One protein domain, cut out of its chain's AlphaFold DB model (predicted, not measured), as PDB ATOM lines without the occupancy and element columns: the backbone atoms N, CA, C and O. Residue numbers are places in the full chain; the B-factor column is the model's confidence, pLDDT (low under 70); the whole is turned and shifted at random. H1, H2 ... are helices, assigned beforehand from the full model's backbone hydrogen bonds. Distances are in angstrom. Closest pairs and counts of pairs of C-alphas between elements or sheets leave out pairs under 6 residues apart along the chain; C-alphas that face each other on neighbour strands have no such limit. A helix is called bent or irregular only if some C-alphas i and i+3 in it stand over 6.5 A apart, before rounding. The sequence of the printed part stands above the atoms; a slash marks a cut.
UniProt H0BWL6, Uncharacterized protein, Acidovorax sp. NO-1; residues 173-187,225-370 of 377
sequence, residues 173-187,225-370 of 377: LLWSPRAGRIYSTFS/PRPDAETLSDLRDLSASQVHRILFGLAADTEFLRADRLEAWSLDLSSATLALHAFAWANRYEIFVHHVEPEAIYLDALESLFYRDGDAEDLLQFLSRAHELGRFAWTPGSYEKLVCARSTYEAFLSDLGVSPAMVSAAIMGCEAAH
ATOM      1  N   LEU A 173     573.498 356.570 378.367       97.19
ATOM      2  CA  LEU A 173     573.806 355.318 377.663       97.19
ATOM      3  C   LEU A 173     574.100 354.153 378.623       97.19
ATOM      4  O   LEU A 173     573.845 352.992 378.284       97.19
ATOM      5  N   LEU A 174     574.641 354.443 379.809       96.81
ATOM      6  CA  LEU A 174     574.876 353.442 380.846       96.81
ATOM      7  C   LEU A 174     573.577 353.059 381.563       96.81
ATOM      8  O   LEU A 174     573.300 351.866 381.670       96.81
ATOM      9  N   TRP A 175     572.775 354.043 381.978       96.69
ATOM     10  CA  TRP A 175     571.710 353.876 382.977       96.69
ATOM     11  C   TRP A 175     570.276 354.058 382.478       96.69
ATOM     12  O   TRP A 175     569.344 353.949 383.270       96.69
ATOM     13  N   SER A 176     570.054 354.332 381.190       94.00
ATOM     14  CA  SER A 176     568.698 354.430 380.643       94.00
ATOM     15  C   SER A 176     567.893 353.163 380.976       94.00
ATOM     16  O   SER A 176     568.324 352.071 380.598       94.00
ATOM     17  N   PRO A 177     566.691 353.255 381.579       90.56
ATOM     18  CA  PRO A 177     565.922 352.066 381.956       90.56
ATOM     19  C   PRO A 177     565.627 351.130 380.771       90.56
ATOM     20  O   PRO A 177     565.588 349.909 380.917       90.56
ATOM     21  N   ARG A 178     565.467 351.696 379.562       86.94
ATOM     22  CA  ARG A 178     565.184 350.937 378.334       86.94
ATOM     23  C   ARG A 178     566.418 350.209 377.805       86.94
ATOM     24  O   ARG A 178     566.369 349.010 377.538       86.94
ATOM     25  N   ALA A 179     567.519 350.934 377.633       87.06
ATOM     26  CA  ALA A 179     568.654 350.484 376.824       87.06
ATOM     27  C   ALA A 179     570.014 350.585 377.533       87.06
ATOM     28  O   ALA A 179     571.051 350.428 376.887       87.06
ATOM     29  N   GLY A 180     570.009 350.832 378.844       94.00
ATOM     30  CA  GLY A 180     571.202 350.964 379.664       94.00
ATOM     31  C   GLY A 180     572.105 349.744 379.534       94.00
ATOM     32  O   GLY A 180     571.664 348.596 379.647       94.00
ATOM     33  N   ARG A 181     573.379 349.990 379.238       95.44
ATOM     34  CA  ARG A 181     574.360 348.923 379.002       95.44
ATOM     35  C   ARG A 181     574.922 348.351 380.301       95.44
ATOM     36  O   ARG A 181     575.339 347.193 380.312       95.44
ATOM     37  N   ILE A 182     574.896 349.130 381.383       95.25
ATOM     38  CA  ILE A 182     575.530 348.760 382.654       95.25
ATOM     39  C   ILE A 182     574.843 347.568 383.332       95.25
ATOM     40  O   ILE A 182     575.487 346.762 383.984       95.25
ATOM     41  N   TYR A 183     573.549 347.362 383.081       95.31
ATOM     42  CA  TYR A 183     572.800 346.230 383.630       95.31
ATOM     43  C   TYR A 183     573.404 344.867 383.276       95.31
ATOM     44  O   TYR A 183     573.324 343.932 384.059       95.31
ATOM     45  N   SER A 184     574.037 344.756 382.105       94.69
ATOM     46  CA  SER A 184     574.695 343.518 381.668       94.69
ATOM     47  C   SER A 184     576.027 343.235 382.362       94.69
ATOM     48  O   SER A 184     576.545 342.131 382.235       94.69
ATOM     49  N   THR A 185     576.589 344.213 383.077       93.38
ATOM     50  CA  THR A 185     577.861 344.061 383.794       93.38
ATOM     51  C   THR A 185     577.673 343.704 385.262       93.38
ATOM     52  O   THR A 185     578.659 343.424 385.935       93.38
ATOM     53  N   PHE A 186     576.439 343.749 385.764       96.00
ATOM     54  CA  PHE A 186     576.132 343.487 387.162       96.00
ATOM     55  C   PHE A 186     575.870 342.014 387.437       96.00
ATOM     56  O   PHE A 186     575.335 341.280 386.604       96.00
ATOM     57  N   SER A 187     576.181 341.622 388.666       96.25
ATOM     58  CA  SER A 187     575.816 340.333 389.237       96.25
ATOM     59  C   SER A 187     574.298 340.156 389.200       96.25
ATOM     60  O   SER A 187     573.556 341.078 389.552       96.25
ATOM     61  N   PRO A 225     570.434 341.786 385.786       94.94
ATOM     62  CA  PRO A 225     569.418 342.421 386.606       94.94
ATOM     63  C   PRO A 225     568.860 343.657 385.906       94.94
ATOM     64  O   PRO A 225     569.562 344.354 385.171       94.94
ATOM     65  N   ARG A 226     567.587 343.955 386.141       92.56
ATOM     66  CA  ARG A 226     566.939 345.178 385.665       92.56
ATOM     67  C   ARG A 226     566.173 345.795 386.822       92.56
ATOM     68  O   ARG A 226     565.607 345.034 387.604       92.56
ATOM     69  N   PRO A 227     566.152 347.129 386.920       91.75
ATOM     70  CA  PRO A 227     565.303 347.768 387.899       91.75
ATOM     71  C   PRO A 227     563.832 347.541 387.546       91.75
ATOM     72  O   PRO A 227     563.484 347.311 386.378       91.75
ATOM     73  N   ASP A 228     562.984 347.619 388.560       89.75
ATOM     74  CA  ASP A 228     561.566 347.379 388.444       89.75
ATOM     75  C   ASP A 228     560.916 348.334 387.437       89.75
ATOM     76  O   ASP A 228     561.092 349.558 387.415       89.75
ATOM     77  N   ALA A 229     560.151 347.711 386.556       83.56
ATOM     78  CA  ALA A 229     559.514 348.342 385.431       83.56
ATOM     79  C   ALA A 229     558.453 349.356 385.879       83.56
ATOM     80  O   ALA A 229     558.343 350.420 385.259       83.56
ATOM     81  N   GLU A 230     557.662 349.016 386.891       84.56
ATOM     82  CA  GLU A 230     556.547 349.841 387.356       84.56
ATOM     83  C   GLU A 230     557.076 351.077 388.080       84.56
ATOM     84  O   GLU A 230     556.697 352.203 387.747       84.56
ATOM     85  N   THR A 231     558.065 350.856 388.947       80.88
ATOM     86  CA  THR A 231     558.748 351.877 389.745       80.88
ATOM     87  C   THR A 231     559.391 352.980 388.895       80.88
ATOM     88  O   THR A 231     559.401 354.143 389.292       80.88
ATOM     89  N   LEU A 232     559.897 352.646 387.702       82.62
ATOM     90  CA  LEU A 232     560.586 353.598 386.818       82.62
ATOM     91  C   LEU A 232     559.799 353.990 385.568       82.62
ATOM     92  O   LEU A 232     560.387 354.538 384.633       82.62
ATOM     93  N   SER A 233     558.508 353.669 385.493       81.38
ATOM     94  CA  SER A 233     557.688 353.882 384.292       81.38
ATOM     95  C   SER A 233     557.792 355.311 383.735       81.38
ATOM     96  O   SER A 233     558.094 355.470 382.549       81.38
ATOM     97  N   ASP A 234     557.695 356.320 384.602       83.19
ATOM     98  CA  ASP A 234     557.771 357.746 384.247       83.19
ATOM     99  C   ASP A 234     559.181 358.230 383.856       83.19
ATOM    100  O   ASP A 234     559.344 359.305 383.279       83.19
ATOM    101  N   LEU A 235     560.225 357.436 384.121       86.75
ATOM    102  CA  LEU A 235     561.622 357.812 383.862       86.75
ATOM    103  C   LEU A 235     562.150 357.281 382.528       86.75
ATOM    104  O   LEU A 235     563.236 357.657 382.084       86.75
ATOM    105  N   ARG A 236     561.400 356.391 381.871       84.56
ATOM    106  CA  ARG A 236     561.860 355.664 380.677       84.56
ATOM    107  C   ARG A 236     562.058 356.542 379.446       84.56
ATOM    108  O   ARG A 236     562.809 356.142 378.557       84.56
ATOM    109  N   ASP A 237     561.351 357.667 379.377       87.69
ATOM    110  CA  ASP A 237     561.359 358.597 378.243       87.69
ATOM    111  C   ASP A 237     562.201 359.856 378.503       87.69
ATOM    112  O   ASP A 237     562.304 360.723 377.635       87.69
ATOM    113  N   LEU A 238     562.848 359.947 379.671       91.44
ATOM    114  CA  LEU A 238     563.754 361.047 379.980       91.44
ATOM    115  C   LEU A 238     564.987 361.006 379.071       91.44
ATOM    116  O   LEU A 238     565.568 359.947 378.798       91.44
ATOM    117  N   SER A 239     565.385 362.184 378.594       94.06
ATOM    118  CA  SER A 239     566.530 362.350 377.700       94.06
ATOM    119  C   SER A 239     567.855 362.357 378.473       94.06
ATOM    120  O   SER A 239     567.889 362.333 379.705       94.06
ATOM    121  N   ALA A 240     568.971 362.425 377.743       95.44
ATOM    122  CA  ALA A 240     570.299 362.505 378.341       95.44
ATOM    123  C   ALA A 240     570.461 363.689 379.305       95.44
ATOM    124  O   ALA A 240     571.003 363.503 380.391       95.44
ATOM    125  N   SER A 241     569.925 364.871 378.978       94.12
ATOM    126  CA  SER A 241     570.023 366.057 379.847       94.12
ATOM    127  C   SER A 241     569.343 365.870 381.210       94.12
ATOM    128  O   SER A 241     569.637 366.583 382.165       94.12
ATOM    129  N   GLN A 242     568.467 364.871 381.327       94.69
ATOM    130  CA  GLN A 242     567.712 364.544 382.533       94.69
ATOM    131  C   GLN A 242     568.234 363.278 383.233       94.69
ATOM    132  O   GLN A 242     567.557 362.736 384.108       94.69
ATOM    133  N   VAL A 243     569.437 362.798 382.892       96.69
ATOM    134  CA  VAL A 243     570.007 361.568 383.471       96.69
ATOM    135  C   VAL A 243     570.125 361.610 384.997       96.69
ATOM    136  O   VAL A 243     569.929 360.590 385.653       96.69
ATOM    137  N   HIS A 244     570.361 362.788 385.580       96.75
ATOM    138  CA  HIS A 244     570.375 362.977 387.030       96.75
ATOM    139  C   HIS A 244     569.037 362.569 387.669       96.75
ATOM    140  O   HIS A 244     569.036 361.926 388.713       96.75
ATOM    141  N   ARG A 245     567.900 362.846 387.011       95.75
ATOM    142  CA  ARG A 245     566.564 362.448 387.486       95.75
ATOM    143  C   ARG A 245     566.341 360.945 387.367       95.75
ATOM    144  O   ARG A 245     565.729 360.360 388.250       95.75
ATOM    145  N   ILE A 246     566.856 360.322 386.301       95.38
ATOM    146  CA  ILE A 246     566.825 358.861 386.137       95.38
ATOM    147  C   ILE A 246     567.571 358.212 387.304       95.38
ATOM    148  O   ILE A 246     567.000 357.390 388.013       95.38
ATOM    149  N   LEU A 247     568.827 358.609 387.520       96.81
ATOM    150  CA  LEU A 247     569.677 358.042 388.565       96.81
ATOM    151  C   LEU A 247     569.116 358.308 389.961       96.81
ATOM    152  O   LEU A 247     569.112 357.404 390.786       96.81
ATOM    153  N   PHE A 248     568.591 359.503 390.219       96.00
ATOM    154  CA  PHE A 248     567.947 359.825 391.490       96.00
ATOM    155  C   PHE A 248     566.678 358.992 391.715       96.00
ATOM    156  O   PHE A 248     566.484 358.422 392.787       96.00
ATOM    157  N   GLY A 249     565.845 358.835 390.683       94.69
ATOM    158  CA  GLY A 249     564.631 358.028 390.745       94.69
ATOM    159  C   GLY A 249     564.878 356.534 390.969       94.69
ATOM    160  O   GLY A 249     564.040 355.886 391.591       94.69
ATOM    161  N   LEU A 250     566.043 355.999 390.572       95.00
ATOM    162  CA  LEU A 250     566.437 354.611 390.871       95.00
ATOM    163  C   LEU A 250     566.465 354.297 392.369       95.00
ATOM    164  O   LEU A 250     566.300 353.135 392.728       95.00
ATOM    165  N   ALA A 251     566.604 355.301 393.244       95.06
ATOM    166  CA  ALA A 251     566.513 355.110 394.693       95.06
ATOM    167  C   ALA A 251     565.164 354.511 395.143       95.06
ATOM    168  O   ALA A 251     565.070 353.948 396.234       95.06
ATOM    169  N   ALA A 252     564.123 354.604 394.310       93.12
ATOM    170  CA  ALA A 252     562.834 353.962 394.545       93.12
ATOM    171  C   ALA A 252     562.929 352.422 394.566       93.12
ATOM    172  O   ALA A 252     562.192 351.780 395.308       93.12
ATOM    173  N   ASP A 253     563.855 351.831 393.803       93.81
ATOM    174  CA  ASP A 253     564.050 350.382 393.726       93.81
ATOM    175  C   ASP A 253     565.200 349.927 394.639       93.81
ATOM    176  O   ASP A 253     566.358 349.745 394.241       93.81
ATOM    177  N   THR A 254     564.866 349.767 395.918       93.12
ATOM    178  CA  THR A 254     565.828 349.428 396.974       93.12
ATOM    179  C   THR A 254     566.408 348.022 396.841       93.12
ATOM    180  O   THR A 254     567.533 347.787 397.290       93.12
ATOM    181  N   GLU A 255     565.664 347.096 396.232       92.06
ATOM    182  CA  GLU A 255     566.088 345.709 396.017       92.06
ATOM    183  C   GLU A 255     567.076 345.601 394.860       92.06
ATOM    184  O   GLU A 255     568.044 344.836 394.927       92.06
ATOM    185  N   PHE A 256     566.885 346.412 393.817       94.69
ATOM    186  CA  PHE A 256     567.857 346.524 392.743       94.69
ATOM    187  C   PHE A 256     569.173 347.145 393.229       94.69
ATOM    188  O   PHE A 256     570.242 346.634 392.886       94.69
ATOM    189  N   LEU A 257     569.131 348.204 394.047       95.31
ATOM    190  CA  LEU A 257     570.321 348.919 394.530       95.31
ATOM    191  C   LEU A 257     571.021 348.212 395.705       95.31
ATOM    192  O   LEU A 257     570.936 348.626 396.866       95.31
ATOM    193  N   ARG A 258     571.769 347.148 395.408       93.56
ATOM    194  CA  ARG A 258     572.570 346.386 396.382       93.56
ATOM    195  C   ARG A 258     573.920 345.944 395.804       93.56
ATOM    196  O   ARG A 258     574.044 345.815 394.591       93.56
ATOM    197  N   ALA A 259     574.897 345.690 396.678       94.25
ATOM    198  CA  ALA A 259     576.235 345.195 396.322       94.25
ATOM    199  C   ALA A 259     576.909 346.015 395.195       94.25
ATOM    200  O   ALA A 259     576.912 347.244 395.253       94.25
ATOM    201  N   ASP A 260     577.427 345.350 394.159       95.00
ATOM    202  CA  ASP A 260     578.099 345.953 392.998       95.00
ATOM    203  C   ASP A 260     577.249 347.015 392.281       95.00
ATOM    204  O   ASP A 260     577.771 348.006 391.766       95.00
ATOM    205  N   ARG A 261     575.923 346.854 392.291       95.88
ATOM    206  CA  ARG A 261     574.984 347.814 391.693       95.88
ATOM    207  C   ARG A 261     574.918 349.109 392.490       95.88
ATOM    208  O   ARG A 261     574.876 350.179 391.888       95.88
ATOM    209  N   LEU A 262     574.916 349.020 393.824       97.19
ATOM    210  CA  LEU A 262     574.940 350.189 394.708       97.19
ATOM    211  C   LEU A 262     576.262 350.947 394.549       97.19
ATOM    212  O   LEU A 262     576.242 352.170 394.444       97.19
ATOM    213  N   GLU A 263     577.389 350.237 394.472       96.38
ATOM    214  CA  GLU A 263     578.713 350.838 394.259       96.38
ATOM    215  C   GLU A 263     578.779 351.618 392.941       96.38
ATOM    216  O   GLU A 263     579.127 352.802 392.933       96.38
ATOM    217  N   ALA A 264     578.379 350.986 391.834       97.19
ATOM    218  CA  ALA A 264     578.367 351.633 390.527       97.19
ATOM    219  C   ALA A 264     577.379 352.809 390.473       97.19
ATOM    220  O   ALA A 264     577.723 353.880 389.975       97.19
ATOM    221  N   TRP A 265     576.170 352.632 391.017       98.25
ATOM    222  CA  TRP A 265     575.155 353.685 391.056       98.25
ATOM    223  C   TRP A 265     575.606 354.898 391.867       98.25
ATOM    224  O   TRP A 265     575.433 356.020 391.406       98.25
ATOM    225  N   SER A 266     576.227 354.695 393.030       98.38
ATOM    226  CA  SER A 266     576.705 355.788 393.889       98.38
ATOM    227  C   SER A 266     577.737 356.660 393.170       98.38
ATOM    228  O   SER A 266     577.648 357.889 393.198       98.38
ATOM    229  N   LEU A 267     578.687 356.025 392.471       98.25
ATOM    230  CA  LEU A 267     579.711 356.719 391.691       98.25
ATOM    231  C   LEU A 267     579.114 357.485 390.504       98.25
ATOM    232  O   LEU A 267     579.467 358.640 390.256       98.25
ATOM    233  N   ASP A 268     578.209 356.855 389.760       98.44
ATOM    234  CA  ASP A 268     577.623 357.455 388.562       98.44
ATOM    235  C   ASP A 268     576.575 358.526 388.907       98.44
ATOM    236  O   ASP A 268     576.479 359.524 388.194       98.44
ATOM    237  N   LEU A 269     575.857 358.392 390.028       98.62
ATOM    238  CA  LEU A 269     574.982 359.435 390.567       98.62
ATOM    239  C   LEU A 269     575.796 360.664 390.975       98.62
ATOM    240  O   LEU A 269     575.469 361.771 390.559       98.62
ATOM    241  N   SER A 270     576.903 360.473 391.696       98.44
ATOM    242  CA  SER A 270     577.846 361.551 392.008       98.44
ATOM    243  C   SER A 270     578.412 362.209 390.736       98.44
ATOM    244  O   SER A 270     578.484 363.434 390.636       98.44
ATOM    245  N   SER A 271     578.745 361.416 389.716       98.56
ATOM    246  CA  SER A 271     579.219 361.927 388.420       98.56
ATOM    247  C   SER A 271     578.140 362.724 387.675       98.56
ATOM    248  O   SER A 271     578.441 363.744 387.054       98.56
ATOM    249  N   ALA A 272     576.876 362.303 387.765       98.56
ATOM    250  CA  ALA A 272     575.739 363.039 387.225       98.56
ATOM    251  C   ALA A 272     575.520 364.371 387.951       98.56
ATOM    252  O   ALA A 272     575.206 365.359 387.291       98.56
ATOM    253  N   THR A 273     575.739 364.420 389.269       98.38
ATOM    254  CA  THR A 273     575.723 365.663 390.056       98.38
ATOM    255  C   THR A 273     576.760 366.652 389.543       98.38
ATOM    256  O   THR A 273     576.429 367.805 389.289       98.38
ATOM    257  N   LEU A 274     577.998 366.206 389.315       98.25
ATOM    258  CA  LEU A 274     579.075 367.049 388.782       98.25
ATOM    259  C   LEU A 274     578.777 367.546 387.362       98.25
ATOM    260  O   LEU A 274     579.034 368.706 387.039       98.25
ATOM    261  N   ALA A 275     578.206 366.691 386.511       98.19
ATOM    262  CA  ALA A 275     577.781 367.088 385.174       98.19
ATOM    263  C   ALA A 275     576.629 368.109 385.224       98.19
ATOM    264  O   ALA A 275     576.663 369.099 384.492       98.19
ATOM    265  N   LEU A 276     575.641 367.903 386.105       97.44
ATOM    266  CA  LEU A 276     574.543 368.844 386.338       97.44
ATOM    267  C   LEU A 276     575.063 370.181 386.863       97.44
ATOM    268  O   LEU A 276     574.690 371.214 386.317       97.44
ATOM    269  N   HIS A 277     575.970 370.160 387.841       96.44
ATOM    270  CA  HIS A 277     576.648 371.350 388.342       96.44
ATOM    271  C   HIS A 277     577.322 372.107 387.196       96.44
ATOM    272  O   HIS A 277     577.111 373.302 387.013       96.44
ATOM    273  N   ALA A 278     578.116 371.410 386.381       96.44
ATOM    274  CA  ALA A 278     578.846 372.034 385.290       96.44
ATOM    275  C   ALA A 278     577.913 372.670 384.248       96.44
ATOM    276  O   ALA A 278     578.153 373.797 383.808       96.44
ATOM    277  N   PHE A 279     576.839 371.968 383.882       95.50
ATOM    278  CA  PHE A 279     575.807 372.486 382.989       95.50
ATOM    279  C   PHE A 279     575.098 373.704 383.596       95.50
ATOM    280  O   PHE A 279     574.915 374.715 382.916       95.50
ATOM    281  N   ALA A 280     574.758 373.635 384.885       93.06
ATOM    282  CA  ALA A 280     574.115 374.722 385.603       93.06
ATOM    283  C   ALA A 280     575.011 375.963 385.675       93.06
ATOM    284  O   ALA A 280     574.564 377.071 385.396       93.06
ATOM    285  N   TRP A 281     576.301 375.779 385.961       93.31
ATOM    286  CA  TRP A 281     577.260 376.873 386.091       93.31
ATOM    287  C   TRP A 281     577.607 377.542 384.752       93.31
ATOM    288  O   TRP A 281     577.811 378.759 384.688       93.31
ATOM    289  N   ALA A 282     577.634 376.767 383.663       92.31
ATOM    290  CA  ALA A 282     577.770 377.310 382.311       92.31
ATOM    291  C   ALA A 282     576.592 378.235 381.948       92.31
ATOM    292  O   ALA A 282     576.799 379.255 381.300       92.31
ATOM    293  N   ASN A 283     575.388 377.936 382.450       88.12
ATOM    294  CA  ASN A 283     574.160 378.710 382.228       88.12
ATOM    295  C   ASN A 283     573.703 379.470 383.496       88.12
ATOM    296  O   ASN A 283     572.515 379.731 383.690       88.12
ATOM    297  N   ARG A 284     574.644 379.835 384.383       87.31
ATOM    298  CA  ARG A 284     574.361 380.266 385.772       87.31
ATOM    299  C   ARG A 284     573.377 381.428 385.916       87.31
ATOM    300  O   ARG A 284     572.645 381.488 386.896       87.31
ATOM    301  N   TYR A 285     573.348 382.364 384.969       84.56
ATOM    302  CA  TYR A 285     572.411 383.488 385.035       84.56
ATOM    303  C   TYR A 285     570.969 383.045 384.773       84.56
ATOM    304  O   TYR A 285     570.059 383.477 385.473       84.56
ATOM    305  N   GLU A 286     570.755 382.153 383.811       80.56
ATOM    306  CA  GLU A 286     569.427 381.617 383.513       80.56
ATOM    307  C   GLU A 286     568.915 380.758 384.674       80.56
ATOM    308  O   GLU A 286     567.822 380.997 385.181       80.56
ATOM    309  N   ILE A 287     569.759 379.847 385.166       75.88
ATOM    310  CA  ILE A 287     569.364 378.820 386.139       75.88
ATOM    311  C   ILE A 287     569.272 379.337 387.580       75.88
ATOM    312  O   ILE A 287     568.425 378.860 388.329       75.88
ATOM    313  N   PHE A 288     570.119 380.288 387.996       78.50
ATOM    314  CA  PHE A 288     570.157 380.736 389.398       78.50
ATOM    315  C   PHE A 288     569.592 382.141 389.636       78.50
ATOM    316  O   PHE A 288     569.299 382.483 390.781       78.50
ATOM    317  N   VAL A 289     569.471 382.989 388.605       75.88
ATOM    318  CA  VAL A 289     569.062 384.398 388.788       75.88
ATOM    319  C   VAL A 289     567.631 384.646 388.336       75.88
ATOM    320  O   VAL A 289     566.914 385.409 388.984       75.88
ATOM    321  N   HIS A 290     567.212 384.048 387.222       61.16
ATOM    322  CA  HIS A 290     565.942 384.407 386.601       61.16
ATOM    323  C   HIS A 290     564.764 383.566 387.109       61.16
ATOM    324  O   HIS A 290     563.719 384.156 387.389       61.16
ATOM    325  N   HIS A 291     564.932 382.254 387.328       61.19
ATOM    326  CA  HIS A 291     563.875 381.347 387.801       61.19
ATOM    327  C   HIS A 291     564.421 380.219 388.693       61.19
ATOM    328  O   HIS A 291     565.605 379.908 388.644       61.19
ATOM    329  N   VAL A 292     563.557 379.593 389.506       63.16
ATOM    330  CA  VAL A 292     563.889 378.309 390.150       63.16
ATOM    331  C   VAL A 292     563.621 377.212 389.129       63.16
ATOM    332  O   VAL A 292     562.498 376.717 389.021       63.16
ATOM    333  N   GLU A 293     564.642 376.876 388.349       79.50
ATOM    334  CA  GLU A 293     564.572 375.743 387.429       79.50
ATOM    335  C   GLU A 293     564.547 374.420 388.220       79.50
ATOM    336  O   GLU A 293     565.238 374.299 389.240       79.50
ATOM    337  N   PRO A 294     563.787 373.400 387.775       84.88
ATOM    338  CA  PRO A 294     563.812 372.060 388.362       84.88
ATOM    339  C   PRO A 294     565.229 371.522 388.613       84.88
ATOM    340  O   PRO A 294     565.492 370.886 389.632       84.88
ATOM    341  N   GLU A 295     566.147 371.806 387.694       88.69
ATOM    342  CA  GLU A 295     567.562 371.450 387.734       88.69
ATOM    343  C   GLU A 295     568.263 371.995 388.983       88.69
ATOM    344  O   GLU A 295     569.070 371.278 389.570       88.69
ATOM    345  N   ALA A 296     567.925 373.206 389.438       89.12
ATOM    346  CA  ALA A 296     568.495 373.785 390.654       89.12
ATOM    347  C   ALA A 296     568.067 373.003 391.908       89.12
ATOM    348  O   ALA A 296     568.886 372.759 392.790       89.12
ATOM    349  N   ILE A 297     566.814 372.531 391.958       92.50
ATOM    350  CA  ILE A 297     566.296 371.731 393.083       92.50
ATOM    351  C   ILE A 297     567.014 370.377 393.164       92.50
ATOM    352  O   ILE A 297     567.425 369.958 394.247       92.50
ATOM    353  N   TYR A 298     567.187 369.693 392.027       94.88
ATOM    354  CA  TYR A 298     567.956 368.446 391.990       94.88
ATOM    355  C   TYR A 298     569.425 368.675 392.338       94.88
ATOM    356  O   TYR A 298     570.009 367.859 393.050       94.88
ATOM    357  N   LEU A 299     570.017 369.771 391.858       94.56
ATOM    358  CA  LEU A 299     571.406 370.100 392.143       94.56
ATOM    359  C   LEU A 299     571.630 370.315 393.644       94.56
ATOM    360  O   LEU A 299     572.523 369.686 394.201       94.56
ATOM    361  N   ASP A 300     570.786 371.104 394.312       93.00
ATOM    362  CA  ASP A 300     570.885 371.324 395.759       93.00
ATOM    363  C   ASP A 300     570.782 370.019 396.556       93.00
ATOM    364  O   ASP A 300     571.582 369.778 397.462       93.00
ATOM    365  N   ALA A 301     569.835 369.151 396.195       95.94
ATOM    366  CA  ALA A 301     569.649 367.854 396.837       95.94
ATOM    367  C   ALA A 301     570.867 366.935 396.668       95.94
ATOM    368  O   ALA A 301     571.326 366.313 397.627       95.94
ATOM    369  N   LEU A 302     571.413 366.870 395.458       96.94
ATOM    370  CA  LEU A 302     572.532 365.997 395.134       96.94
ATOM    371  C   LEU A 302     573.875 366.522 395.658       96.94
ATOM    372  O   LEU A 302     574.694 365.740 396.138       96.94
ATOM    373  N   GLU A 303     574.113 367.830 395.611       95.12
ATOM    374  CA  GLU A 303     575.298 368.430 396.226       95.12
ATOM    375  C   GLU A 303     575.256 368.310 397.745       95.12
ATOM    376  O   GLU A 303     576.278 367.996 398.357       95.12
ATOM    377  N   SER A 304     574.079 368.505 398.351       95.06
ATOM    378  CA  SER A 304     573.883 368.262 399.780       95.06
ATOM    379  C   SER A 304     574.195 366.812 400.150       95.06
ATOM    380  O   SER A 304     574.818 366.568 401.182       95.06
ATOM    381  N   LEU A 305     573.841 365.858 399.284       96.25
ATOM    382  CA  LEU A 305     574.113 364.443 399.513       96.25
ATOM    383  C   LEU A 305     575.609 364.096 399.466       96.25
ATOM    384  O   LEU A 305     576.065 363.333 400.314       96.25
ATOM    385  N   PHE A 306     576.368 364.612 398.494       95.94
ATOM    386  CA  PHE A 306     577.741 364.142 398.238       95.94
ATOM    387  C   PHE A 306     578.863 365.095 398.659       95.94
ATOM    388  O   PHE A 306     579.983 364.629 398.875       95.94
ATOM    389  N   TYR A 307     578.620 366.407 398.721       92.38
ATOM    390  CA  TYR A 307     579.701 367.405 398.748       92.38
ATOM    391  C   TYR A 307     579.567 368.491 399.813       92.38
ATOM    392  O   TYR A 307     580.558 369.176 400.077       92.38
ATOM    393  N   ARG A 308     578.382 368.681 400.406       88.31
ATOM    394  CA  ARG A 308     578.179 369.666 401.476       88.31
ATOM    395  C   ARG A 308     578.262 368.998 402.850       88.31
ATOM    396  O   ARG A 308     577.687 367.935 403.088       88.31
ATOM    397  N   ASP A 309     578.931 369.683 403.769       79.62
ATOM    398  CA  ASP A 309     578.898 369.361 405.192       79.62
ATOM    399  C   ASP A 309     577.627 369.981 405.787       79.62
ATOM    400  O   ASP A 309     577.605 371.148 406.170       79.62
ATOM    401  N   GLY A 310     576.537 369.214 405.777       76.62
ATOM    402  CA  GLY A 310     575.247 369.583 406.364       76.62
ATOM    403  C   GLY A 310     574.774 368.528 407.358       76.62
ATOM    404  O   GLY A 310     575.260 367.392 407.345       76.62
ATOM    405  N   ASP A 311     573.836 368.903 408.224       85.06
ATOM    406  CA  ASP A 311     573.183 367.933 409.098       85.06
ATOM    407  C   ASP A 311     572.139 367.089 408.338       85.06
ATOM    408  O   ASP A 311     571.839 367.297 407.158       85.06
ATOM    409  N   ALA A 312     571.623 366.060 409.012       87.62
ATOM    410  CA  ALA A 312     570.676 365.129 408.410       87.62
ATOM    411  C   ALA A 312     569.303 365.763 408.122       87.62
ATOM    412  O   ALA A 312     568.588 365.271 407.246       87.62
ATOM    413  N   GLU A 313     568.931 366.824 408.847       89.31
ATOM    414  CA  GLU A 313     567.641 367.500 408.700       89.31
ATOM    415  C   GLU A 313     567.628 368.352 407.427       89.31
ATOM    416  O   GLU A 313     566.710 368.222 406.611       89.31
ATOM    417  N   ASP A 314     568.695 369.118 407.193       89.88
ATOM    418  CA  ASP A 314     568.894 369.881 405.960       89.88
ATOM    419  C   ASP A 314     568.912 368.957 404.736       89.88
ATOM    420  O   ASP A 314     568.191 369.183 403.758       89.88
ATOM    421  N   LEU A 315     569.680 367.861 404.803       92.94
ATOM    422  CA  LEU A 315     569.734 366.873 403.723       92.94
ATOM    423  C   LEU A 315     568.341 366.301 403.421       92.94
ATOM    424  O   LEU A 315     567.937 366.218 402.258       92.94
ATOM    425  N   LEU A 316     567.589 365.921 404.458       92.38
ATOM    426  CA  LEU A 316     566.233 365.402 404.298       92.38
ATOM    427  C   LEU A 316     565.318 366.434 403.631       92.38
ATOM    428  O   LEU A 316     564.531 366.065 402.755       92.38
ATOM    429  N   GLN A 317     565.435 367.714 403.985       93.25
ATOM    430  CA  GLN A 317     564.642 368.772 403.369       93.25
ATOM    431  C   GLN A 317     564.929 368.899 401.868       93.25
ATOM    432  O   GLN A 317     563.987 368.944 401.069       93.25
ATOM    433  N   PHE A 318     566.202 368.936 401.461       94.31
ATOM    434  CA  PHE A 318     566.551 369.041 400.043       94.31
ATOM    435  C   PHE A 318     566.111 367.807 399.247       94.31
ATOM    436  O   PHE A 318     565.492 367.947 398.188       94.31
ATOM    437  N   LEU A 319     566.352 366.603 399.779       94.75
ATOM    438  CA  LEU A 319     565.918 365.353 399.150       94.75
ATOM    439  C   LEU A 319     564.391 365.289 399.009       94.75
ATOM    440  O   LEU A 319     563.901 364.867 397.963       94.75
ATOM    441  N   SER A 320     563.641 365.756 400.012       92.62
ATOM    442  CA  SER A 320     562.172 365.773 399.982       92.62
ATOM    443  C   SER A 320     561.630 366.671 398.867       92.62
ATOM    444  O   SER A 320     560.736 366.267 398.130       92.62
ATOM    445  N   ARG A 321     562.220 367.857 398.663       93.31
ATOM    446  CA  ARG A 321     561.814 368.765 397.574       93.31
ATOM    447  C   ARG A 321     562.053 368.155 396.194       93.31
ATOM    448  O   ARG A 321     561.185 368.228 395.325       93.31
ATOM    449  N   ALA A 322     563.219 367.544 395.986       93.69
ATOM    450  CA  ALA A 322     563.536 366.868 394.729       93.69
ATOM    451  C   ALA A 322     562.636 365.640 394.499       93.69
ATOM    452  O   ALA A 322     562.193 365.393 393.375       93.69
ATOM    453  N   HIS A 323     562.315 364.906 395.567       91.62
ATOM    454  CA  HIS A 323     561.374 363.793 395.535       91.62
ATOM    455  C   HIS A 323     559.969 364.221 395.092       91.62
ATOM    456  O   HIS A 323     559.424 363.640 394.152       91.62
ATOM    457  N   GLU A 324     559.406 365.254 395.723       91.75
ATOM    458  CA  GLU A 324     558.075 365.784 395.399       91.75
ATOM    459  C   GLU A 324     557.989 366.254 393.942       91.75
ATOM    460  O   GLU A 324     557.012 365.976 393.241       91.75
ATOM    461  N   LEU A 325     559.041 366.925 393.467       91.56
ATOM    462  CA  LEU A 325     559.136 367.410 392.096       91.56
ATOM    463  C   LEU A 325     559.146 366.268 391.071       91.56
ATOM    464  O   LEU A 325     558.492 366.362 390.033       91.56
ATOM    465  N   GLY A 326     559.902 365.204 391.350       88.81
ATOM    466  CA  GLY A 326     560.016 364.039 390.473       88.81
ATOM    467  C   GLY A 326     558.884 363.024 390.598       88.81
ATOM    468  O   GLY A 326     558.758 362.172 389.723       88.81
ATOM    469  N   ARG A 327     558.051 363.125 391.645       88.62
ATOM    470  CA  ARG A 327     556.935 362.205 391.944       88.62
ATOM    471  C   ARG A 327     557.361 360.733 391.998       88.62
ATOM    472  O   ARG A 327     556.620 359.849 391.577       88.62
ATOM    473  N   PHE A 328     558.564 360.466 392.496       87.44
ATOM    474  CA  PHE A 328     559.082 359.102 392.572       87.44
ATOM    475  C   PHE A 328     558.306 358.271 393.600       87.44
ATOM    476  O   PHE A 328     557.863 358.795 394.617       87.44
ATOM    477  N   ALA A 329     558.203 356.959 393.395       88.31
ATOM    478  CA  ALA A 329     557.587 356.034 394.351       88.31
ATOM    479  C   ALA A 329     558.539 355.697 395.520       88.31
ATOM    480  O   ALA A 329     558.852 354.537 395.772       88.31
ATOM    481  N   TRP A 330     559.073 356.716 396.198       89.38
ATOM    482  CA  TRP A 330     560.033 356.504 397.279       89.38
ATOM    483  C   TRP A 330     559.383 355.971 398.546       89.38
ATOM    484  O   TRP A 330     558.268 356.330 398.922       89.38
ATOM    485  N   THR A 331     560.155 355.147 399.238       89.69
ATOM    486  CA  THR A 331     559.845 354.626 400.566       89.69
ATOM    487  C   THR A 331     560.910 355.117 401.551       89.69
ATOM    488  O   THR A 331     561.930 355.666 401.121       89.69
ATOM    489  N   PRO A 332     560.753 354.902 402.869       90.19
ATOM    490  CA  PRO A 332     561.838 355.165 403.818       90.19
ATOM    491  C   PRO A 332     563.160 354.476 403.430       90.19
ATOM    492  O   PRO A 332     564.226 355.071 403.566       90.19
ATOM    493  N   GLY A 333     563.091 353.279 402.831       93.12
ATOM    494  CA  GLY A 333     564.269 352.576 402.319       93.12
ATOM    495  C   GLY A 333     564.982 353.321 401.183       93.12
ATOM    496  O   GLY A 333     566.195 353.202 401.044       93.12
ATOM    497  N   SER A 334     564.280 354.142 400.397       94.44
ATOM    498  CA  SER A 334     564.897 354.967 399.347       94.44
ATOM    499  C   SER A 334     565.832 356.026 399.930       94.44
ATOM    500  O   SER A 334     566.927 356.238 399.408       94.44
ATOM    501  N   TYR A 335     565.433 356.652 401.043       93.81
ATOM    502  CA  TYR A 335     566.291 357.588 401.769       93.81
ATOM    503  C   TYR A 335     567.530 356.878 402.323       93.81
ATOM    504  O   TYR A 335     568.650 357.349 402.127       93.81
ATOM    505  N   GLU A 336     567.349 355.704 402.936       94.50
ATOM    506  CA  GLU A 336     568.468 354.890 403.423       94.50
ATOM    507  C   GLU A 336     569.452 354.551 402.297       94.50
ATOM    508  O   GLU A 336     570.658 354.675 402.488       94.50
ATOM    509  N   LYS A 337     568.969 354.211 401.093       95.56
ATOM    510  CA  LYS A 337     569.840 353.950 399.934       95.56
ATOM    511  C   LYS A 337     570.634 355.170 399.490       95.56
ATOM    512  O   LYS A 337     571.801 355.014 399.138       95.56
ATOM    513  N   LEU A 338     570.051 356.367 399.529       95.75
ATOM    514  CA  LEU A 338     570.770 357.605 399.210       95.75
ATOM    515  C   LEU A 338     571.873 357.880 400.236       95.75
ATOM    516  O   LEU A 338     573.011 358.141 399.854       95.75
ATOM    517  N   VAL A 339     571.577 357.731 401.529       94.62
ATOM    518  CA  VAL A 339     572.587 357.862 402.592       94.62
ATOM    519  C   VAL A 339     573.675 356.791 402.452       94.62
ATOM    520  O   VAL A 339     574.862 357.105 402.533       94.62
ATOM    521  N   CYS A 340     573.311 355.541 402.155       96.31
ATOM    522  CA  CYS A 340     574.281 354.488 401.860       96.31
ATOM    523  C   CYS A 340     575.142 354.824 400.637       96.31
ATOM    524  O   CYS A 340     576.334 354.516 400.645       96.31
ATOM    525  N   ALA A 341     574.584 355.462 399.606       97.19
ATOM    526  CA  ALA A 341     575.360 355.885 398.446       97.19
ATOM    527  C   ALA A 341     576.402 356.944 398.791       97.19
ATOM    528  O   ALA A 341     577.526 356.852 398.298       97.19
ATOM    529  N   ARG A 342     576.081 357.889 399.685       95.88
ATOM    530  CA  ARG A 342     577.073 358.830 400.223       95.88
ATOM    531  C   ARG A 342     578.248 358.077 400.843       95.88
ATOM    532  O   ARG A 342     579.377 358.251 400.394       95.88
ATOM    533  N   SER A 343     577.994 357.189 401.804       95.88
ATOM    534  CA  SER A 343     579.066 356.435 402.475       95.88
ATOM    535  C   SER A 343     579.836 355.515 401.521       95.88
ATOM    536  O   SER A 343     581.049 355.363 401.649       95.88
ATOM    537  N   THR A 344     579.156 354.928 400.533       97.31
ATOM    538  CA  THR A 344     579.777 354.074 399.507       97.31
ATOM    539  C   THR A 344     580.722 354.880 398.619       97.31
ATOM    540  O   THR A 344     581.851 354.462 398.362       97.31
ATOM    541  N   TYR A 345     580.295 356.066 398.188       97.56
ATOM    542  CA  TYR A 345     581.120 356.984 397.413       97.56
ATOM    543  C   TYR A 345     582.301 357.534 398.227       97.56
ATOM    544  O   TYR A 345     583.428 357.571 397.735       97.56
ATOM    545  N   GLU A 346     582.079 357.899 399.492       96.19
ATOM    546  CA  GLU A 346     583.135 358.340 400.412       96.19
ATOM    547  C   GLU A 346     584.200 357.257 400.621       96.19
ATOM    548  O   GLU A 346     585.396 357.541 400.521       96.19
ATOM    549  N   ALA A 347     583.786 356.006 400.845       95.75
ATOM    550  CA  ALA A 347     584.694 354.869 400.963       95.75
ATOM    551  C   ALA A 347     585.486 354.641 399.666       95.75
ATOM    552  O   ALA A 347     586.705 354.466 399.704       95.75
ATOM    553  N   PHE A 348     584.819 354.721 398.511       95.44
ATOM    554  CA  PHE A 348     585.468 354.618 397.207       95.44
ATOM    555  C   PHE A 348     586.531 355.706 396.991       95.44
ATOM    556  O   PHE A 348     587.645 355.397 396.570       95.44
ATOM    557  N   LEU A 349     586.227 356.972 397.293       95.69
ATOM    558  CA  LEU A 349     587.211 358.051 397.194       95.69
ATOM    559  C   LEU A 349     588.369 357.845 398.172       95.69
ATOM    560  O   LEU A 349     589.529 358.010 397.786       95.69
ATOM    561  N   SER A 350     588.056 357.446 399.407       94.56
ATOM    562  CA  SER A 350     589.045 357.169 400.447       94.56
ATOM    563  C   SER A 350     590.047 356.117 399.980       94.56
ATOM    564  O   SER A 350     591.249 356.348 400.071       94.56
ATOM    565  N   ASP A 351     589.579 355.038 399.349       93.69
ATOM    566  CA  ASP A 351     590.430 354.001 398.753       93.69
ATOM    567  C   ASP A 351     591.392 354.536 397.682       93.69
ATOM    568  O   ASP A 351     592.497 354.012 397.501       93.69
ATOM    569  N   LEU A 352     590.998 355.599 396.985       94.38
ATOM    570  CA  LEU A 352     591.803 356.301 395.987       94.38
ATOM    571  C   LEU A 352     592.685 357.404 396.598       94.38
ATOM    572  O   LEU A 352     593.418 358.090 395.881       94.38
ATOM    573  N   GLY A 353     592.655 357.573 397.921       92.38
ATOM    574  CA  GLY A 353     593.343 358.645 398.631       92.38
ATOM    575  C   GLY A 353     592.757 360.028 398.338       92.38
ATOM    576  O   GLY A 353     593.459 361.023 398.475       92.38
ATOM    577  N   VAL A 354     591.506 360.113 397.896       92.88
ATOM    578  CA  VAL A 354     590.796 361.366 397.614       92.88
ATOM    579  C   VAL A 354     589.702 361.553 398.668       92.88
ATOM    580  O   VAL A 354     589.235 360.586 399.260       92.88
ATOM    581  N   SER A 355     589.291 362.792 398.933       92.38
ATOM    582  CA  SER A 355     588.145 363.076 399.804       92.38
ATOM    583  C   SER A 355     587.063 363.868 399.064       92.38
ATOM    584  O   SER A 355     587.384 364.587 398.110       92.38
ATOM    585  N   PRO A 356     585.793 363.806 399.510       92.06
ATOM    586  CA  PRO A 356     584.737 364.668 398.974       92.06
ATOM    587  C   PRO A 356     585.090 366.156 399.064       92.06
ATOM    588  O   PRO A 356     584.809 366.912 398.139       92.06
ATOM    589  N   ALA A 357     585.795 366.567 400.123       91.25
ATOM    590  CA  ALA A 357     586.270 367.938 400.288       91.25
ATOM    591  C   ALA A 357     587.234 368.376 399.170       91.25
ATOM    592  O   ALA A 357     587.188 369.526 398.745       91.25
ATOM    593  N   MET A 358     588.076 367.475 398.641       91.56
ATOM    594  CA  MET A 358     588.925 367.789 397.482       91.56
ATOM    595  C   MET A 358     588.094 368.012 396.214       91.56
ATOM    596  O   MET A 358     588.397 368.921 395.444       91.56
ATOM    597  N   VAL A 359     587.042 367.208 396.013       92.75
ATOM    598  CA  VAL A 359     586.098 367.384 394.898       92.75
ATOM    599  C   VAL A 359     585.394 368.737 395.029       92.75
ATOM    600  O   VAL A 359     585.417 369.529 394.093       92.75
ATOM    601  N   SER A 360     584.856 369.038 396.213       91.88
ATOM    602  CA  SER A 360     584.193 370.309 396.524       91.88
ATOM    603  C   SER A 360     585.118 371.513 396.292       91.88
ATOM    604  O   SER A 360     584.759 372.451 395.585       91.88
ATOM    605  N   ALA A 361     586.369 371.445 396.762       90.12
ATOM    606  CA  ALA A 361     587.364 372.493 396.537       90.12
ATOM    607  C   ALA A 361     587.684 372.717 395.046       90.12
ATOM    608  O   ALA A 361     587.892 373.855 394.623       90.12
ATOM    609  N   ALA A 362     587.711 371.653 394.236       88.31
ATOM    610  CA  ALA A 362     587.914 371.768 392.793       88.31
ATOM    611  C   ALA A 362     586.752 372.512 392.109       88.31
ATOM    612  O   ALA A 362     586.994 373.347 391.235       88.31
ATOM    613  N   ILE A 363     585.515 372.250 392.536       89.75
ATOM    614  CA  ILE A 363     584.308 372.924 392.039       89.75
ATOM    615  C   ILE A 363     584.319 374.406 392.439       89.75
ATOM    616  O   ILE A 363     584.234 375.278 391.572       89.75
ATOM    617  N   MET A 364     584.535 374.696 393.728       88.12
ATOM    618  CA  MET A 364     584.588 376.062 394.269       88.12
ATOM    619  C   MET A 364     585.645 376.932 393.578       88.12
ATOM    620  O   MET A 364     585.455 378.139 393.424       88.12
ATOM    621  N   GLY A 365     586.749 376.339 393.113       85.31
ATOM    622  CA  GLY A 365     587.760 377.053 392.330       85.31
ATOM    623  C   GLY A 365     587.203 377.669 391.040       85.31
ATOM    624  O   GLY A 365     587.568 378.790 390.686       85.31
ATOM    625  N   CYS A 366     586.280 376.980 390.358       87.06
ATOM    626  CA  CYS A 366     585.603 377.536 389.189       87.06
ATOM    627  C   CYS A 366     584.606 378.634 389.572       87.06
ATOM    628  O   CYS A 366     584.532 379.657 388.888       87.06
ATOM    629  N   GLU A 367     583.838 378.437 390.641       88.94
ATOM    630  CA  GLU A 367     582.861 379.427 391.101       88.94
ATOM    631  C   GLU A 367     583.534 380.739 391.508       88.94
ATOM    632  O   GLU A 367     583.075 381.820 391.143       88.94
ATOM    633  N   ALA A 368     584.671 380.644 392.200       88.69
ATOM    634  CA  ALA A 368     585.481 381.791 392.585       88.69
ATOM    635  C   ALA A 368     586.084 382.515 391.370       88.69
ATOM    636  O   ALA A 368     586.172 383.742 391.367       88.69
ATOM    637  N   ALA A 369     586.481 381.770 390.332       88.38
ATOM    638  CA  ALA A 369     586.983 382.349 389.087       88.38
ATOM    639  C   ALA A 369     585.880 383.055 388.277       88.38
ATOM    640  O   ALA A 369     586.156 384.057 387.617       88.38
ATOM    641  N   HIS A 370     584.640 382.555 388.348       89.38
ATOM    642  CA  HIS A 370     583.493 383.043 387.575       89.38
ATOM    643  C   HIS A 370     582.244 383.231 388.450       89.38
ATOM    644  O   HIS A 370     581.262 382.501 388.278       89.38
TER     645      HIS A 370
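Overview. This is residues 173 to 187 and 225 to 370 of the 377 residues of an uncharacterized protein of Acidovorax sp. NO-1 (UniProt H0BWL6). The long helix H3 runs through the middle of a crossed pile of helices: H2 folds back on it, H5 packs on it at a steep tilt, and H7 crosses it nearly at right angles. H6 packs on H5 away from H3, H8 runs nearly the same way as H3 to one side of it, and the short H1 and H4 lie far out at opposite ends. Look for 161 printed residues with eight named helices, H1 to H8 in order along the chain, and no named strand: the class is all helix. The whole is compact, with a radius of gyration of the C-alphas of 15.3 A and spans of 44 by 37 by 31 A.

Arrangement. Start at H1, residues 182 to 185, which touches no helix. Past the cut, find H2, residues 240 to 252, irregular, with C-alphas 241 and 244 7.8 A apart. H3, residues 260 to 282, forms a helical hairpin with H2, at a steep tilt of 40 degrees, opposite ways; the closest C-alphas are those of His 244 and Ala 272, 5.4 A apart. H1 and H3 are near each other. H4, residues 284 to 290, is only just irregular, with C-alphas 287 and 290 6.6 A apart. Next comes the hub, H5, residues 294 to 306, which touches four helices. It touches H3 at a steep tilt of 51 degrees, closest at C-alphas Thr 273 and Leu 302, 6.0 A. It only just touches H4, only at the corner, with 3 pairs of C-alphas within 8 A, closest at Ile 287 and Ala 296, 6.8 A. H6, residues 312 to 326, forms a helical hairpin with H5, closest at C-alphas Ala 301 and Phe 318, 4.6 A. H7, residues 332 to 351, touches H3 about perpendicular, at 86 degrees, closest at C-alphas Ser 266 and Ala 341, 4.8 A. H7 also touches H5, at Phe 306 and Arg 342, with C-alphas 5.7 A apart, and H2, at Ala 251 and Ser 334, with C-alphas 4.9 A apart. H8, residues 356 to 369, is close to but not clearly touching H3, at a shallow tilt of 11 degrees, the same way; the closest C-alphas are those of Trp 281 and Glu 367, 7.9 A apart. In H3, H5, H6 and H7 each O i to N i+4 pair is within hydrogen-bond range; in H2 it is 5 of 9, in H4 2 of 3, in H8 9 of 10, and H1 is too short for such a pair.

Along the chain. Find C-alpha 182 at (575.530, 348.760, 382.654), where H1 begins. C-alpha 260 at (578.099, 345.953, 392.998) opens H3, 33.1 A long. H7 measures 29.1 A, H6 20.9 A, and H8 20.4 A, ending at C-alpha 369 at (586.983, 382.349, 389.087).

Size, cuts and confidence. The C-alphas of Ser 187 and His 290 are the two farthest apart, 45.2 A. Residues 188 to 224 are cut out; C-alphas 187 and 225 stand 7.2 A apart. Of the links printed whole, none is long. Residues 290 to 292 are under pLDDT 70.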